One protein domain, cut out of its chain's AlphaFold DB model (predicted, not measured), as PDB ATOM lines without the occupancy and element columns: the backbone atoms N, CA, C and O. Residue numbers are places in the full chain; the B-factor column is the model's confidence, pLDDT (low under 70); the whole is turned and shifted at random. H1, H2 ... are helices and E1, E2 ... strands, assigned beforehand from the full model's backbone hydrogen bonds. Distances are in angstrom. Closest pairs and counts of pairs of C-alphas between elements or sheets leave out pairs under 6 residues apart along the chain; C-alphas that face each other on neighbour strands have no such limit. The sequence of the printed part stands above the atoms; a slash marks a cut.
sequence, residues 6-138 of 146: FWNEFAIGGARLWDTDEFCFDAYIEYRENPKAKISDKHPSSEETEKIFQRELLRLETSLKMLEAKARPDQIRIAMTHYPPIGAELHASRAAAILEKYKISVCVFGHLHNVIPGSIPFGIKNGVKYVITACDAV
ATOM      1  N   PHE A   6      15.376 298.852  25.181       95.56
ATOM      2  CA  PHE A   6      15.085 297.540  25.748       95.56
ATOM      3  C   PHE A   6      13.581 297.427  25.917       95.56
ATOM      4  O   PHE A   6      12.975 298.262  26.589       95.56
ATOM      5  N   TRP A   7      12.987 296.404  25.318       93.81
ATOM      6  CA  TRP A   7      11.549 296.191  25.376       93.81
ATOM      7  C   TRP A   7      11.233 294.703  25.326       93.81
ATOM      8  O   TRP A   7      11.568 294.034  24.356       93.81
ATOM      9  N   ASN A   8      10.611 294.195  26.393       93.81
ATOM     10  CA  ASN A   8      10.282 292.781  26.578       93.81
ATOM     11  C   ASN A   8      11.491 291.859  26.304       93.81
ATOM     12  O   ASN A   8      12.504 291.941  27.009       93.81
ATOM     13  N   GLU A   9      11.395 290.992  25.300       95.62
ATOM     14  CA  GLU A   9      12.423 290.068  24.825       95.62
ATOM     15  C   GLU A   9      13.443 290.706  23.863       95.62
ATOM     16  O   GLU A   9      14.351 290.022  23.409       95.62
ATOM     17  N   PHE A  10      13.352 292.004  23.565       96.56
ATOM     18  CA  PHE A  10      14.217 292.673  22.592       96.56
ATOM     19  C   PHE A  10      15.174 293.678  23.232       96.56
ATOM     20  O   PHE A  10      14.805 294.480  24.097       96.56
ATOM     21  N   ALA A  11      16.408 293.673  22.738       97.56
ATOM     22  CA  ALA A  11      17.419 294.686  22.999       97.56
ATOM     23  C   ALA A  11      17.894 295.253  21.655       97.56
ATOM     24  O   ALA A  11      18.500 294.548  20.852       97.56
ATOM     25  N   ILE A  12      17.592 296.522  21.398       97.44
ATOM     26  CA  ILE A  12      17.750 297.165  20.094       97.44
ATOM     27  C   ILE A  12      18.790 298.277  20.195       97.44
ATOM     28  O   ILE A  12      18.680 299.173  21.030       97.44
ATOM     29  N   GLY A  13      19.796 298.231  19.333       97.25
ATOM     30  CA  GLY A  13      20.821 299.263  19.205       97.25
ATOM     31  C   GLY A  13      21.104 299.560  17.740       97.25
ATOM     32  O   GLY A  13      20.504 298.972  16.843       97.25
ATOM     33  N   GLY A  14      22.019 300.481  17.477       96.44
ATOM     34  CA  GLY A  14      22.349 300.843  16.110       96.44
ATOM     35  C   GLY A  14      23.019 302.195  15.965       96.44
ATOM     36  O   GLY A  14      23.184 302.959  16.918       96.44
ATOM     37  N   ALA A  15      23.389 302.480  14.729       96.38
ATOM     38  CA  ALA A  15      23.884 303.766  14.272       96.38
ATOM     39  C   ALA A  15      23.476 303.939  12.811       96.38
ATOM     40  O   ALA A  15      23.075 302.978  12.157       96.38
ATOM     41  N   ARG A  16      23.583 305.155  12.275       95.44
ATOM     42  CA  ARG A  16      23.203 305.391  10.882       95.44
ATOM     43  C   ARG A  16      24.091 304.585   9.933       95.44
ATOM     44  O   ARG A  16      23.556 304.061   8.958       95.44
ATOM     45  N   LEU A  17      25.378 304.441  10.273       95.69
ATOM     46  CA  LEU A  17      26.445 304.030   9.357       95.69
ATOM     47  C   LEU A  17      26.655 305.067   8.245       95.69
ATOM     48  O   LEU A  17      26.049 306.144   8.251       95.69
ATOM     49  N   TRP A  18      27.582 304.760   7.346       95.38
ATOM     50  CA  TRP A  18      27.935 305.570   6.192       95.38
ATOM     51  C   TRP A  18      28.441 304.666   5.068       95.38
ATOM     52  O   TRP A  18      28.741 303.497   5.321       95.38
ATOM     53  N   ASP A  19      28.556 305.222   3.866       91.94
ATOM     54  CA  ASP A  19      29.205 304.561   2.738       91.94
ATOM     55  C   ASP A  19      30.662 304.209   3.053       91.94
ATOM     56  O   ASP A  19      31.329 304.866   3.862       91.94
ATOM     57  N   THR A  20      31.148 303.155   2.406       93.00
ATOM     58  CA  THR A  20      32.510 302.655   2.558       93.00
ATOM     59  C   THR A  20      33.006 302.058   1.248       93.00
ATOM     60  O   THR A  20      32.222 301.506   0.481       93.00
ATOM     61  N   ASP A  21      34.318 302.111   1.037       92.12
ATOM     62  CA  ASP A  21      34.978 301.521  -0.131       92.12
ATOM     63  C   ASP A  21      35.238 300.005   0.049       92.12
ATOM     64  O   ASP A  21      35.831 299.363  -0.813       92.12
ATOM     65  N   GLU A  22      34.805 299.403   1.171       94.06
ATOM     66  CA  GLU A  22      34.943 297.960   1.441       94.06
ATOM     67  C   GLU A  22      34.129 297.081   0.477       94.06
ATOM     68  O   GLU A  22      34.464 295.915   0.271       94.06
ATOM     69  N   PHE A  23      33.044 297.611  -0.088       92.62
ATOM     70  CA  PHE A  23      32.172 296.912  -1.030       92.62
ATOM     71  C   PHE A  23      31.348 297.912  -1.847       92.62
ATOM     72  O   PHE A  23      31.175 299.061  -1.458       92.62
ATOM     73  N   CYS A  24      30.789 297.455  -2.968       91.12
ATOM     74  CA  CYS A  24      29.940 298.261  -3.838       91.12
ATOM     75  C   CYS A  24      28.702 297.468  -4.282       91.12
ATOM     76  O   CYS A  24      28.761 296.244  -4.432       91.12
ATOM     77  N   PHE A  25      27.582 298.169  -4.484       90.44
ATOM     78  CA  PHE A  25      26.304 297.597  -4.916       90.44
ATOM     79  C   PHE A  25      25.899 297.988  -6.343       90.44
ATOM     80  O   PHE A  25      24.832 297.573  -6.783       90.44
ATOM     81  N   ASP A  26      26.733 298.724  -7.084       89.62
ATOM     82  CA  ASP A  26      26.395 299.255  -8.415       89.62
ATOM     83  C   ASP A  26      25.924 298.172  -9.395       89.62
ATOM     84  O   ASP A  26      24.966 298.377 -10.132       89.62
ATOM     85  N   ALA A  27      26.531 296.982  -9.352       89.44
ATOM     86  CA  ALA A  27      26.143 295.851 -10.201       89.44
ATOM     87  C   ALA A  27      24.717 295.323  -9.932       89.44
ATOM     88  O   ALA A  27      24.174 294.572 -10.740       89.44
ATOM     89  N   TYR A  28      24.118 295.704  -8.803       88.88
ATOM     90  CA  TYR A  28      22.807 295.252  -8.340       88.88
ATOM     91  C   TYR A  28      21.753 296.363  -8.359       88.88
ATOM     92  O   TYR A  28      20.597 296.103  -8.021       88.88
ATOM     93  N   ILE A  29      22.136 297.591  -8.720       89.44
ATOM     94  CA  ILE A  29      21.262 298.763  -8.718       89.44
ATOM     95  C   ILE A  29      20.927 299.140 -10.159       89.44
ATOM     96  O   ILE A  29      21.801 299.460 -10.963       89.44
ATOM     97  N   GLU A  30      19.637 299.154 -10.485       87.69
ATOM     98  CA  GLU A  30      19.163 299.699 -11.753       87.69
ATOM     99  C   GLU A  30      19.098 301.229 -11.647       87.69
ATOM    100  O   GLU A  30      18.196 301.795 -11.023       87.69
ATOM    101  N   TYR A  31      20.068 301.921 -12.250       84.00
ATOM    102  CA  TYR A  31      20.058 303.381 -12.265       84.00
ATOM    103  C   TYR A  31      18.875 303.904 -13.085       84.00
ATOM    104  O   TYR A  31      18.739 303.620 -14.276       84.00
ATOM    105  N   ARG A  32      18.033 304.718 -12.443       83.69
ATOM    106  CA  ARG A  32      16.905 305.406 -13.074       83.69
ATOM    107  C   ARG A  32      17.118 306.904 -12.959       83.69
ATOM    108  O   ARG A  32      17.222 307.436 -11.853       83.69
ATOM    109  N   GLU A  33      17.171 307.584 -14.100       83.31
ATOM    110  CA  GLU A  33      17.317 309.035 -14.134       83.31
ATOM    111  C   GLU A  33      16.119 309.698 -13.440       83.31
ATOM    112  O   GLU A  33      14.957 309.401 -13.726       83.31
ATOM    113  N   ASN A  34      16.399 310.607 -12.507       83.31
ATOM    114  CA  ASN A  34      15.376 311.403 -11.848       83.31
ATOM    115  C   ASN A  34      15.518 312.865 -12.298       83.31
ATOM    116  O   ASN A  34      16.420 313.552 -11.819       83.31
ATOM    117  N   PRO A  35      14.601 313.389 -13.132       84.12
ATOM    118  CA  PRO A  35      14.688 314.755 -13.653       84.12
ATOM    119  C   PRO A  35      14.547 315.837 -12.568       84.12
ATOM    120  O   PRO A  35      14.775 317.014 -12.830       84.12
ATOM    121  N   LYS A  36      14.151 315.462 -11.343       86.25
ATOM    122  CA  LYS A  36      14.073 316.346 -10.171       86.25
ATOM    123  C   LYS A  36      15.215 316.125  -9.176       86.25
ATOM    124  O   LYS A  36      15.195 316.729  -8.100       86.25
ATOM    125  N   ALA A  37      16.175 315.250  -9.483       82.56
ATOM    126  CA  ALA A  37      17.339 315.064  -8.635       82.56
ATOM    127  C   ALA A  37      18.103 316.387  -8.538       82.56
ATOM    128  O   ALA A  37      18.469 316.998  -9.541       82.56
ATOM    129  N   LYS A  38      18.346 316.841  -7.308       78.25
ATOM    130  CA  LYS A  38      19.275 317.944  -7.082       78.25
ATOM    131  C   LYS A  38      20.678 317.391  -7.288       78.25
ATOM    132  O   LYS A  38      21.151 316.625  -6.452       78.25
ATOM    133  N   ILE A  39      21.314 317.768  -8.390       71.25
ATOM    134  CA  ILE A  39      22.728 317.477  -8.609       71.25
ATOM    135  C   ILE A  39      23.501 318.251  -7.540       71.25
ATOM    136  O   ILE A  39      23.414 319.476  -7.445       71.25
ATOM    137  N   SER A  40      24.163 317.510  -6.661       63.34
ATOM    138  CA  SER A  40      25.028 318.043  -5.620       63.34
ATOM    139  C   SER A  40      26.464 317.823  -6.067       63.34
ATOM    140  O   SER A  40      26.941 316.696  -6.024       63.34
ATOM    141  N   ASP A  41      27.174 318.893  -6.426       58.78
ATOM    142  CA  ASP A  41      28.594 318.816  -6.819       58.78
ATOM    143  C   ASP A  41      29.529 318.439  -5.654       58.78
ATOM    144  O   ASP A  41      30.721 318.208  -5.842       58.78
ATOM    145  N   LYS A  42      29.011 318.377  -4.421       61.44
ATOM    146  CA  LYS A  42      29.772 317.972  -3.237       61.44
ATOM    147  C   LYS A  42      29.556 316.498  -2.933       61.44
ATOM    148  O   LYS A  42      28.706 316.153  -2.114       61.44
ATOM    149  N   HIS A  43      30.374 315.651  -3.544       69.06
ATOM    150  CA  HIS A  43      30.670 314.340  -2.979       69.06
ATOM    151  C   HIS A  43      31.898 314.461  -2.067       69.06
ATOM    152  O   HIS A  43      32.903 315.032  -2.497       69.06
ATOM    153  N   PRO A  44      31.828 313.993  -0.805       78.38
ATOM    154  CA  PRO A  44      33.014 313.916   0.038       78.38
ATOM    155  C   PRO A  44      34.074 313.055  -0.653       78.38
ATOM    156  O   PRO A  44      33.752 312.065  -1.310       78.38
ATOM    157  N   SER A  45      35.342 313.428  -0.506       88.06
ATOM    158  CA  SER A  45      36.451 312.600  -0.991       88.06
ATOM    159  C   SER A  45      36.446 311.221  -0.313       88.06
ATOM    160  O   SER A  45      35.839 311.047   0.748       88.06
ATOM    161  N   SER A  46      37.145 310.234  -0.884       89.31
ATOM    162  CA  SER A  46      37.283 308.907  -0.254       89.31
ATOM    163  C   SER A  46      37.862 309.020   1.169       89.31
ATOM    164  O   SER A  46      37.325 308.425   2.101       89.31
ATOM    165  N   GLU A  47      38.843 309.903   1.403       92.69
ATOM    166  CA  GLU A  47      39.382 310.147   2.751       92.69
ATOM    167  C   GLU A  47      38.352 310.728   3.730       92.69
ATOM    168  O   GLU A  47      38.343 310.388   4.915       92.69
ATOM    169  N   GLU A  48      37.500 311.645   3.273       92.50
ATOM    170  CA  GLU A  48      36.436 312.215   4.103       92.50
ATOM    171  C   GLU A  48      35.353 311.178   4.400       92.50
ATOM    172  O   GLU A  48      34.903 311.074   5.543       92.50
ATOM    173  N   THR A  49      34.981 310.384   3.397       92.38
ATOM    174  CA  THR A  49      34.028 309.276   3.515       92.38
ATOM    175  C   THR A  49      34.520 308.251   4.530       92.38
ATOM    176  O   THR A  49      33.796 307.929   5.471       92.38
ATOM    177  N   GLU A  50      35.785 307.839   4.441       95.19
ATOM    178  CA  GLU A  50      36.411 306.915   5.389       95.19
ATOM    179  C   GLU A  50      36.447 307.486   6.817       95.19
ATOM    180  O   GLU A  50      36.103 306.796   7.778       95.19
ATOM    181  N   LYS A  51      36.772 308.776   6.989       96.44
ATOM    182  CA  LYS A  51      36.718 309.439   8.309       96.44
ATOM    183  C   LYS A  51      35.306 309.441   8.900       96.44
ATOM    184  O   LYS A  51      35.146 309.286  10.116       96.44
ATOM    185  N   ILE A  52      34.276 309.647   8.078       95.88
ATOM    186  CA  ILE A  52      32.877 309.593   8.524       95.88
ATOM    187  C   ILE A  52      32.501 308.154   8.886       95.88
ATOM    188  O   ILE A  52      31.950 307.934   9.968       95.88
ATOM    189  N   PHE A  53      32.862 307.182   8.047       97.00
ATOM    190  CA  PHE A  53      32.598 305.768   8.280       97.00
ATOM    191  C   PHE A  53      33.219 305.282   9.592       97.00
ATOM    192  O   PHE A  53      32.512 304.736  10.435       97.00
ATOM    193  N   GLN A  54      34.494 305.589   9.853       97.62
ATOM    194  CA  GLN A  54      35.158 305.255  11.121       97.62
ATOM    195  C   GLN A  54      34.430 305.834  12.340       97.62
ATOM    196  O   GLN A  54      34.245 305.152  13.352       97.62
ATOM    197  N   ARG A  55      33.967 307.087  12.257       96.94
ATOM    198  CA  ARG A  55      33.181 307.699  13.338       96.94
ATOM    199  C   ARG A  55      31.843 306.996  13.535       96.94
ATOM    200  O   ARG A  55      31.412 306.847  14.677       96.94
ATOM    201  N   GLU A  56      31.187 306.564  12.463       97.25
ATOM    202  CA  GLU A  56      29.944 305.800  12.557       97.25
ATOM    203  C   GLU A  56      30.166 304.371  13.079       97.25
ATOM    204  O   GLU A  56      29.349 303.903  13.871       97.25
ATOM    205  N   LEU A  57      31.293 303.716  12.774       97.88
ATOM    206  CA  LEU A  57      31.678 302.436  13.389       97.88
ATOM    207  C   LEU A  57      31.829 302.569  14.911       97.88
ATOM    208  O   LEU A  57      31.290 301.757  15.662       97.88
ATOM    209  N   LEU A  58      32.490 303.632  15.386       97.56
ATOM    210  CA  LEU A  58      32.603 303.916  16.824       97.56
ATOM    211  C   LEU A  58      31.234 304.166  17.467       97.56
ATOM    212  O   LEU A  58      30.997 303.784  18.617       97.56
ATOM    213  N   ARG A  59      30.315 304.810  16.742       97.19
ATOM    214  CA  ARG A  59      28.953 305.063  17.221       97.19
ATOM    215  C   ARG A  59      28.138 303.784  17.311       97.19
ATOM    216  O   ARG A  59      27.489 303.576  18.336       97.19
ATOM    217  N   LEU A  60      28.229 302.931  16.289       97.62
ATOM    218  CA  LEU A  60      27.638 301.600  16.291       97.62
ATOM    219  C   LEU A  60      28.160 300.821  17.496       97.62
ATOM    220  O   LEU A  60      27.373 300.412  18.344       97.62
ATOM    221  N   GLU A  61      29.481 300.710  17.637       97.50
ATOM    222  CA  GLU A  61      30.096 299.984  18.743       97.50
ATOM    223  C   GLU A  61      29.676 300.550  20.109       97.50
ATOM    224  O   GLU A  61      29.377 299.789  21.026       97.50
ATOM    225  N   THR A  62      29.577 301.873  20.255       97.00
ATOM    226  CA  THR A  62      29.098 302.500  21.498       97.00
ATOM    227  C   THR A  62      27.658 302.093  21.824       97.00
ATOM    228  O   THR A  62      27.368 301.768  22.974       97.00
ATOM    229  N   SER A  63      26.757 302.078  20.835       97.06
ATOM    230  CA  SER A  63      25.372 301.628  21.032       97.06
ATOM    231  C   SER A  63      25.313 300.138  21.395       97.06
ATOM    232  O   SER A  63      24.635 299.763  22.353       97.06
ATOM    233  N   LEU A  64      26.079 299.281  20.710       97.12
ATOM    234  CA  LEU A  64      26.054 297.835  20.962       97.12
ATOM    235  C   LEU A  64      26.719 297.439  22.289       97.12
ATOM    236  O   LEU A  64      26.242 296.517  22.950       97.12
ATOM    237  N   LYS A  65      27.735 298.180  22.753       96.88
ATOM    238  CA  LYS A  65      28.285 298.044  24.117       96.88
ATOM    239  C   LYS A  65      27.210 298.234  25.187       96.88
ATOM    240  O   LYS A  65      27.235 297.556  26.211       96.88
ATOM    241  N   MET A  66      26.237 299.121  24.963       95.75
ATOM    242  CA  MET A  66      25.119 299.282  25.898       95.75
ATOM    243  C   MET A  66      24.201 298.056  25.911       95.75
ATOM    244  O   MET A  66      23.691 297.714  26.978       95.75
ATOM    245  N   LEU A  67      24.004 297.386  24.767       95.75
ATOM    246  CA  LEU A  67      23.274 296.114  24.717       95.75
ATOM    247  C   LEU A  67      24.026 295.034  25.484       95.75
ATOM    248  O   LEU A  67      23.425 294.334  26.285       95.75
ATOM    249  N   GLU A  68      25.339 294.921  25.292       94.50
ATOM    250  CA  GLU A  68      26.152 293.956  26.033       94.50
ATOM    251  C   GLU A  68      26.065 294.161  27.550       94.50
ATOM    252  O   GLU A  68      25.909 293.190  28.284       94.50
ATOM    253  N   ALA A  69      26.101 295.415  28.007       94.25
ATOM    254  CA  ALA A  69      26.076 295.746  29.428       94.25
ATOM    255  C   ALA A  69      24.697 295.598  30.097       94.25
ATOM    256  O   ALA A  69      24.636 295.432  31.315       94.25
ATOM    257  N   LYS A  70      23.593 295.733  29.348       94.50
ATOM    258  CA  LYS A  70      22.239 295.857  29.926       94.50
ATOM    259  C   LYS A  70      21.224 294.831  29.426       94.50
ATOM    260  O   LYS A  70      20.195 294.666  30.076       94.50
ATOM    261  N   ALA A  71      21.463 294.179  28.288       94.12
ATOM    262  CA  ALA A  71      20.543 293.173  27.776       94.12
ATOM    263  C   ALA A  71      20.557 291.944  28.685       94.12
ATOM    264  O   ALA A  71      21.621 291.468  29.090       94.12
ATOM    265  N   ARG A  72      19.374 291.405  28.972       94.06
ATOM    266  CA  ARG A  72      19.272 290.126  29.675       94.06
ATOM    267  C   ARG A  72      19.730 288.979  28.758       94.06
ATOM    268  O   ARG A  72      19.638 289.116  27.537       94.06
ATOM    269  N   PRO A  73      20.193 287.843  29.310       91.00
ATOM    270  CA  PRO A  73      20.670 286.710  28.510       91.00
ATOM    271  C   PRO A  73      19.631 286.126  27.540       91.00
ATOM    272  O   PRO A  73      20.010 285.569  26.515       91.00
ATOM    273  N   ASP A  74      18.343 286.254  27.860       92.75
ATOM    274  CA  ASP A  74      17.201 285.791  27.064       92.75
ATOM    275  C   ASP A  74      16.778 286.771  25.958       92.75
ATOM    276  O   ASP A  74      15.953 286.418  25.119       92.75
ATOM    277  N   GLN A  75      17.313 287.999  25.943       95.81
ATOM    278  CA  GLN A  75      16.888 289.004  24.973       95.81
ATOM    279  C   GLN A  75      17.542 288.812  23.602       95.81
ATOM    280  O   GLN A  75      18.762 288.690  23.474       95.81
ATOM    281  N   ILE A  76      16.722 288.898  22.556       96.75
ATOM    282  CA  ILE A  76      17.151 288.942  21.162       96.75
ATOM    283  C   ILE A  76      17.769 290.313  20.891       96.75
ATOM    284  O   ILE A  76      17.132 291.357  21.073       96.75
ATOM    285  N   ARG A  77      19.023 290.311  20.432       97.81
ATOM    286  CA  ARG A  77      19.759 291.533  20.104       97.81
ATOM    287  C   ARG A  77      19.528 291.908  18.648       97.81
ATOM    288  O   ARG A  77      19.872 291.141  17.748       97.81
ATOM    289  N   ILE A  78      18.982 293.097  18.423       97.88
ATOM    290  CA  ILE A  78      18.708 293.638  17.092       97.88
ATOM    291  C   ILE A  78      19.580 294.871  16.871       97.88
ATOM    292  O   ILE A  78      19.638 295.763  17.719       97.88
ATOM    293  N   ALA A  79      20.245 294.932  15.721       97.94
ATOM    294  CA  ALA A  79      20.917 296.137  15.257       97.94
ATOM    295  C   ALA A  79      20.120 296.785  14.123       97.94
ATOM    296  O   ALA A  79      19.681 296.101  13.202       97.94
ATOM    297  N   MET A  80      19.966 298.104  14.159       97.25
ATOM    298  CA  MET A  80      19.355 298.869  13.074       97.25
ATOM    299  C   MET A  80      20.371 299.841  12.488       97.25
ATOM    300  O   MET A  80      20.956 300.646  13.218       97.25
ATOM    301  N   THR A  81      20.568 299.782  11.176       97.06
ATOM    302  CA  THR A  81      21.422 300.723  10.445       97.06
ATOM    303  C   THR A  81      20.667 301.319   9.270       97.06
ATOM    304  O   THR A  81      19.687 300.754   8.801       97.06
ATOM    305  N   HIS A  82      21.057 302.506   8.808       96.06
ATOM    306  CA  HIS A  82      20.498 303.009   7.554       96.06
ATOM    307  C   HIS A  82      21.253 302.397   6.377       96.06
ATOM    308  O   HIS A  82      20.629 301.785   5.516       96.06
ATOM    309  N   TYR A  83      22.583 302.518   6.389       96.19
ATOM    310  CA  TYR A  83      23.458 301.945   5.368       96.19
ATOM    311  C   TYR A  83      23.663 300.438   5.581       96.19
ATOM    312  O   TYR A  83      23.563 299.968   6.726       96.19
ATOM    313  N   PRO A  84      23.971 299.677   4.514       95.44
ATOM    314  CA  PRO A  84      24.244 298.254   4.617       95.44
ATOM    315  C   PRO A  84      25.453 297.999   5.521       95.44
ATOM    316  O   PRO A  84      26.513 298.592   5.322       95.44
ATOM    317  N   PRO A  85      25.333 297.110   6.514       96.69
ATOM    318  CA  PRO A  85      26.453 296.746   7.370       96.69
ATOM    319  C   PRO A  85      27.351 295.684   6.727       96.69
ATOM    320  O   PRO A  85      28.338 295.292   7.333       96.69
ATOM    321  N   ILE A  86      26.990 295.149   5.562       96.44
ATOM    322  CA  ILE A  86      27.641 294.018   4.902       96.44
ATOM    323  C   ILE A  86      27.524 294.204   3.389       96.44
ATOM    324  O   ILE A  86      26.538 294.782   2.932       96.44
ATOM    325  N   GLY A  87      28.509 293.727   2.628       93.69
ATOM    326  CA  GLY A  87      28.468 293.807   1.169       93.69
ATOM    327  C   GLY A  87      27.495 292.807   0.538       93.69
ATOM    328  O   GLY A  87      26.948 291.924   1.210       93.69
ATOM    329  N   ALA A  88      27.311 292.929  -0.779       88.25
ATOM    330  CA  ALA A  88      26.592 291.939  -1.577       88.25
ATOM    331  C   ALA A  88      27.199 290.535  -1.397       88.25
ATOM    332  O   ALA A  88      28.367 290.396  -1.029       88.25
ATOM    333  N   GLU A  89      26.378 289.498  -1.588       87.62
ATOM    334  CA  GLU A  89      26.765 288.092  -1.361       87.62
ATOM    335  C   GLU A  89      27.352 287.828   0.041       87.62
ATOM    336  O   GLU A  89      28.129 286.900   0.259       87.62
ATOM    337  N   LEU A  90      26.969 288.656   1.021       90.12
ATOM    338  CA  LEU A  90      27.456 288.605   2.396       90.12
ATOM    339  C   LEU A  90      28.978 288.832   2.500       90.12
ATOM    340  O   LEU A  90      29.628 288.243   3.367       90.12
ATOM    341  N   HIS A  91      29.574 289.686   1.659       91.88
ATOM    342  CA  HIS A  91      30.984 290.075   1.789       91.88
ATOM    343  C   HIS A  91      31.259 290.743   3.146       91.88
ATOM    344  O   HIS A  91      30.496 291.598   3.591       91.88
ATOM    345  N   ALA A  92      32.331 290.335   3.833       93.44
ATOM    346  CA  ALA A  92      32.643 290.842   5.172       93.44
ATOM    347  C   ALA A  92      32.964 292.348   5.165       93.44
ATOM    348  O   ALA A  92      33.398 292.896   4.162       93.44
ATOM    349  N   SER A  93      32.774 293.002   6.307       96.81
ATOM    350  CA  SER A  93      33.076 294.424   6.491       96.81
ATOM    351  C   SER A  93      33.437 294.709   7.947       96.81
ATOM    352  O   SER A  93      33.160 293.889   8.837       96.81
ATOM    353  N   ARG A  94      33.984 295.896   8.228       98.19
ATOM    354  CA  ARG A  94      34.213 296.335   9.616       98.19
ATOM    355  C   ARG A  94      32.912 296.448  10.411       98.19
ATOM    356  O   ARG A  94      32.889 296.104  11.592       98.19
ATOM    357  N   ALA A  95      31.823 296.880   9.778       98.06
ATOM    358  CA  ALA A  95      30.516 296.949  10.429       98.06
ATOM    359  C   ALA A  95      29.977 295.545  10.762       98.06
ATOM    360  O   ALA A  95      29.547 295.316  11.892       98.06
ATOM    361  N   ALA A  96      30.067 294.588   9.833       97.81
ATOM    362  CA  ALA A  96      29.650 293.202  10.048       97.81
ATOM    363  C   ALA A  96      30.440 292.547  11.190       97.81
ATOM    364  O   ALA A  96      29.839 291.948  12.080       97.81
ATOM    365  N   ALA A  97      31.759 292.754  11.243       98.31
ATOM    366  CA  ALA A  97      32.595 292.250  12.332       98.31
ATOM    367  C   ALA A  97      32.176 292.804  13.709       98.31
ATOM    368  O   ALA A  97      32.197 292.082  14.707       98.31
ATOM    369  N   ILE A  98      31.748 294.072  13.780       98.38
ATOM    370  CA  ILE A  98      31.190 294.656  15.009       98.38
ATOM    371  C   ILE A  98      29.875 293.958  15.385       98.38
ATOM    372  O   ILE A  98      29.695 293.588  16.544       98.38
ATOM    373  N   LEU A  99      28.963 293.737  14.433       98.44
ATOM    374  CA  LEU A  99      27.699 293.036  14.700       98.44
ATOM    375  C   LEU A  99      27.933 291.622  15.256       98.44
ATOM    376  O   LEU A  99      27.313 291.233  16.248       98.44
ATOM    377  N   GLU A 100      28.866 290.885  14.655       98.00
ATOM    378  CA  GLU A 100      29.263 289.542  15.085       98.00
ATOM    379  C   GLU A 100      29.868 289.558  16.497       98.00
ATOM    380  O   GLU A 100      29.437 288.798  17.369       98.00
ATOM    381  N   LYS A 101      30.800 290.485  16.766       98.12
ATOM    382  CA  LYS A 101      31.429 290.678  18.085       98.12
ATOM    383  C   LYS A 101      30.394 290.853  19.198       98.12
ATOM    384  O   LYS A 101      30.538 290.263  20.267       98.12
ATOM    385  N   TYR A 102      29.346 291.640  18.951       97.62
ATOM    386  CA  TYR A 102      28.291 291.915  19.935       97.62
ATOM    387  C   TYR A 102      27.149 290.890  19.933       97.62
ATOM    388  O   TYR A 102      26.167 291.067  20.666       97.62
ATOM    389  N   LYS A 103      27.296 289.791  19.176       97.31
ATOM    390  CA  LYS A 103      26.333 288.685  19.074       97.31
ATOM    391  C   LYS A 103      24.940 289.172  18.675       97.31
ATOM    392  O   LYS A 103      23.938 288.791  19.281       97.31
ATOM    393  N   ILE A 104      24.885 290.070  17.695       98.19
ATOM    394  CA  ILE A 104      23.619 290.526  17.125       98.19
ATOM    395  C   ILE A 104      22.931 289.352  16.430       98.19
ATOM    396  O   ILE A 104      23.548 288.640  15.649       98.19
ATOM    397  N   SER A 105      21.646 289.150  16.709       97.81
ATOM    398  CA  SER A 105      20.856 288.082  16.090       97.81
ATOM    399  C   SER A 105      20.284 288.522  14.745       97.81
ATOM    400  O   SER A 105      20.269 287.754  13.785       97.81
ATOM    401  N   VAL A 106      19.822 289.775  14.662       98.00
ATOM    402  CA  VAL A 106      19.241 290.340  13.440       98.00
ATOM    403  C   VAL A 106      19.752 291.755  13.215       98.00
ATOM    404  O   VAL A 106      19.720 292.578  14.127       98.00
ATOM    405  N   CYS A 107      20.196 292.052  11.998       97.88
ATOM    406  CA  CYS A 107      20.494 293.405  11.564       97.88
ATOM    407  C   CYS A 107      19.529 293.844  10.462       97.88
ATOM    408  O   CYS A 107      19.439 293.207   9.411       97.88
ATOM    409  N   VAL A 108      18.812 294.933  10.724       97.19
ATOM    410  CA  VAL A 108      17.865 295.556   9.799       97.19
ATOM    411  C   VAL A 108      18.523 296.781   9.179       97.19
ATOM    412  O   VAL A 108      19.059 297.617   9.910       97.19
ATOM    413  N   PHE A 109      18.480 296.896   7.854       96.06
ATOM    414  CA  PHE A 109      19.083 298.017   7.136       96.06
ATOM    415  C   PHE A 109      18.301 298.409   5.884       96.06
ATOM    416  O   PHE A 109      17.408 297.693   5.443       96.06
ATOM    417  N   GLY A 110      18.617 299.567   5.307       92.69
ATOM    418  CA  GLY A 110      17.977 300.062   4.089       92.69
ATOM    419  C   GLY A 110      19.007 300.610   3.111       92.69
ATOM    420  O   GLY A 110      19.970 299.923   2.777       92.69
ATOM    421  N   HIS A 111      18.784 301.853   2.678       92.62
ATOM    422  CA  HIS A 111      19.651 302.653   1.806       92.62
ATOM    423  C   HIS A 111      19.751 302.193   0.341       92.62
ATOM    424  O   HIS A 111      19.760 303.041  -0.548       92.62
ATOM    425  N   LEU A 112      19.775 300.888   0.073       89.50
ATOM    426  CA  LEU A 112      19.827 300.367  -1.292       89.50
ATOM    427  C   LEU A 112      18.489 300.582  -2.000       89.50
ATOM    428  O   LEU A 112      17.481 300.005  -1.595       89.50
ATOM    429  N   HIS A 113      18.510 301.396  -3.056       88.25
ATOM    430  CA  HIS A 113      17.343 301.734  -3.861       88.25
ATOM    431  C   HIS A 113      17.462 301.204  -5.290       88.25
ATOM    432  O   HIS A 113      18.564 301.109  -5.822       88.25
ATOM    433  N   ASN A 114      16.327 300.887  -5.917       86.69
ATOM    434  CA  ASN A 114      16.230 300.252  -7.238       86.69
ATOM    435  C   ASN A 114      17.070 298.967  -7.355       86.69
ATOM    436  O   ASN A 114      17.649 298.681  -8.405       86.69
ATOM    437  N   VAL A 115      17.156 298.195  -6.269       85.81
ATOM    438  CA  VAL A 115      17.825 296.890  -6.285       85.81
ATOM    439  C   VAL A 115      17.086 295.969  -7.250       85.81
ATOM    440  O   VAL A 115      15.864 295.834  -7.164       85.81
ATOM    441  N   ILE A 116      17.820 295.312  -8.148       85.06
ATOM    442  CA  ILE A 116      17.247 294.341  -9.083       85.06
ATOM    443  C   ILE A 116      16.583 293.222  -8.257       85.06
ATOM    444  O   ILE A 116      17.268 292.591  -7.441       85.06
ATOM    445  N   PRO A 117      15.275 292.950  -8.420       80.31
ATOM    446  CA  PRO A 117      14.579 291.951  -7.613       80.31
ATOM    447  C   PRO A 117      15.267 290.582  -7.660       80.31
ATOM    448  O   PRO A 117      15.594 290.073  -8.729       80.31
ATOM    449  N   GLY A 118      15.515 289.990  -6.489       79.44
ATOM    450  CA  GLY A 118      16.179 288.686  -6.358       79.44
ATOM    451  C   GLY A 118      17.693 288.678  -6.610       79.44
ATOM    452  O   GLY A 118      18.307 287.622  -6.484       79.44
ATOM    453  N   SER A 119      18.310 289.821  -6.928       80.94
ATOM    454  CA  SER A 119      19.744 289.894  -7.250       80.94
ATOM    455  C   SER A 119      20.669 289.877  -6.030       80.94
ATOM    456  O   SER A 119      21.814 289.451  -6.147       80.94
ATOM    457  N   ILE A 120      20.186 290.300  -4.853       79.12
ATOM    458  CA  ILE A 120      20.968 290.288  -3.612       79.12
ATOM    459  C   ILE A 120      20.335 289.319  -2.606       79.12
ATOM    460  O   ILE A 120      19.326 289.657  -1.979       79.12
ATOM    461  N   PRO A 121      20.925 288.129  -2.392       74.31
ATOM    462  CA  PRO A 121      20.440 287.183  -1.398       74.31
ATOM    463  C   PRO A 121      20.990 287.550  -0.012       74.31
ATOM    464  O   PRO A 121      21.849 286.857   0.537       74.31
ATOM    465  N   PHE A 122      20.514 288.654   0.575       85.31
ATOM    466  CA  PHE A 122      20.771 288.890   1.997       85.31
ATOM    467  C   PHE A 122      20.194 287.726   2.812       85.31
ATOM    468  O   PHE A 122      19.099 287.229   2.550       85.31
ATOM    469  N   GLY A 123      20.967 287.257   3.783       90.62
ATOM    470  CA  GLY A 123      20.707 286.003   4.475       90.62
ATOM    471  C   GLY A 123      21.358 285.980   5.847       90.62
ATOM    472  O   GLY A 123      21.449 287.004   6.522       90.62
ATOM    473  N   ILE A 124      21.803 284.802   6.275       95.25
ATOM    474  CA  ILE A 124      22.479 284.626   7.562       95.25
ATOM    475  C   ILE A 124      23.973 284.451   7.309       95.25
ATOM    476  O   ILE A 124      24.370 283.558   6.565       95.25
ATOM    477  N   LYS A 125      24.802 285.256   7.974       95.19
ATOM    478  CA  LYS A 125      26.252 285.041   8.045       95.19
ATOM    479  C   LYS A 125      26.714 285.170   9.485       95.19
ATOM    480  O   LYS A 125      26.290 286.082  10.184       95.19
ATOM    481  N   ASN A 126      27.555 284.234   9.929       95.50
ATOM    482  CA  ASN A 126      28.172 284.249  11.259       95.50
ATOM    483  C   ASN A 126      27.161 284.449  12.413       95.50
ATOM    484  O   ASN A 126      27.452 285.093  13.415       95.50
ATOM    485  N   GLY A 127      25.951 283.893  12.264       95.38
ATOM    486  CA  GLY A 127      24.873 283.993  13.256       95.38
ATOM    487  C   GLY A 127      24.043 285.282  13.205       95.38
ATOM    488  O   GLY A 127      23.062 285.378  13.936       95.38
ATOM    489  N   VAL A 128      24.378 286.233  12.327       97.94
ATOM    490  CA  VAL A 128      23.617 287.471  12.110       97.94
ATOM    491  C   VAL A 128      22.701 287.299  10.898       97.94
ATOM    492  O   VAL A 128      23.169 287.005   9.796       97.94
ATOM    493  N   LYS A 129      21.391 287.494  11.078       97.50
ATOM    494  CA  LYS A 129      20.424 287.583   9.973       97.50
ATOM    495  C   LYS A 129      20.372 289.016   9.444       97.50
ATOM    496  O   LYS A 129      20.026 289.924  10.192       97.50
ATOM    497  N   TYR A 130      20.662 289.213   8.165       96.81
ATOM    498  CA  TYR A 130      20.629 290.514   7.501       96.81
ATOM    499  C   TYR A 130      19.302 290.695   6.764       96.81
ATOM    500  O   TYR A 130      18.939 289.868   5.929       96.81
ATOM    501  N   VAL A 131      18.567 291.761   7.084       95.12
ATOM    502  CA  VAL A 131      17.243 292.042   6.514       95.12
ATOM    503  C   VAL A 131      17.228 293.442   5.915       95.12
ATOM    504  O   VAL A 131      17.328 294.431   6.640       95.12
ATOM    505  N   ILE A 132      17.075 293.517   4.593       93.56
ATOM    506  CA  ILE A 132      16.837 294.777   3.894       93.56
ATOM    507  C   ILE A 132      15.368 295.194   4.052       93.56
ATOM    508  O   ILE A 132      14.456 294.393   3.858       93.56
ATOM    509  N   THR A 133      15.140 296.455   4.410       93.69
ATOM    510  CA  THR A 133      13.810 297.061   4.573       93.69
ATOM    511  C   THR A 133      13.692 298.400   3.844       93.69
ATOM    512  O   THR A 133      12.919 299.266   4.253       93.69
ATOM    513  N   ALA A 134      14.487 298.611   2.790       91.69
ATOM    514  CA  ALA A 134      14.271 299.726   1.870       91.69
ATOM    515  C   ALA A 134      12.890 299.572   1.212       91.69
ATOM    516  O   ALA A 134      12.523 298.467   0.819       91.69
ATOM    517  N   CYS A 135      12.105 300.653   1.139       89.12
ATOM    518  CA  CYS A 135      10.689 300.578   0.756       89.12
ATOM    519  C   CYS A 135      10.465 299.943  -0.620       89.12
ATOM    520  O   CYS A 135       9.527 299.177  -0.793       89.12
ATOM    521  N   ASP A 136      11.321 300.252  -1.585       87.62
ATOM    522  CA  ASP A 136      11.299 299.675  -2.926       87.62
ATOM    523  C   ASP A 136      11.708 298.201  -2.949       87.62
ATOM    524  O   ASP A 136      11.105 297.423  -3.681       87.62
ATOM    525  N   ALA A 137      12.655 297.791  -2.103       87.44
ATOM    526  CA  ALA A 137      13.038 296.386  -1.962       87.44
ATOM    527  C   ALA A 137      11.935 295.512  -1.333       87.44
ATOM    528  O   ALA A 137      11.949 294.296  -1.508       87.44
ATOM    529  N   VAL A 138      10.997 296.110  -0.589       89.50
ATOM    530  CA  VAL A 138       9.918 295.395   0.122       89.50
ATOM    531  C   VAL A 138       8.525 295.740  -0.402       89.50
ATOM    532  O   VAL A 138       7.533 295.465   0.265       89.50
TER     533      VAL A 138
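Overview. This is residues 6 to 138 of the 146 residues of the protein "Metallophosphoesterase" of Parachlamydiaceae bacterium (UniProt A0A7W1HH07). What shape? It has little regular structure: a twisted wall of parallel strands E1 E2 E3 E4, with long H1 along one face, H2 beside H1, and residues 33 to 43 sticking out. What parts? Of 133 printed residues, under half are in named elements, E1 H1 E2 H2 E3 E4; the class is mixed. It is compact, radius of gyration of the C-alphas 15.7 A, spanning 50 by 33 by 25 A.

Arrangement. Which strands pair? E1, residues 10 to 14, is parallel to E2, residues 76 to 80; N 11 and O 76 are within hydrogen-bond range at 2.9 A. And helices? H1, residues 46 to 70, is on the sheet, over E1; their closest C-alphas, Gly 14 and Leu 60, are 5.3 A apart. H2, residues 94 to 101, only grazes the sheet.

Along the chain. Where does E1 begin? C-alpha 10 is at (14.217, 292.673, 22.592). How long is H1? It is 36.2 A long.

Size, cuts and confidence. Any cut? The printed part has no cut. Low confidence? Residues 40 to 43 are under 70.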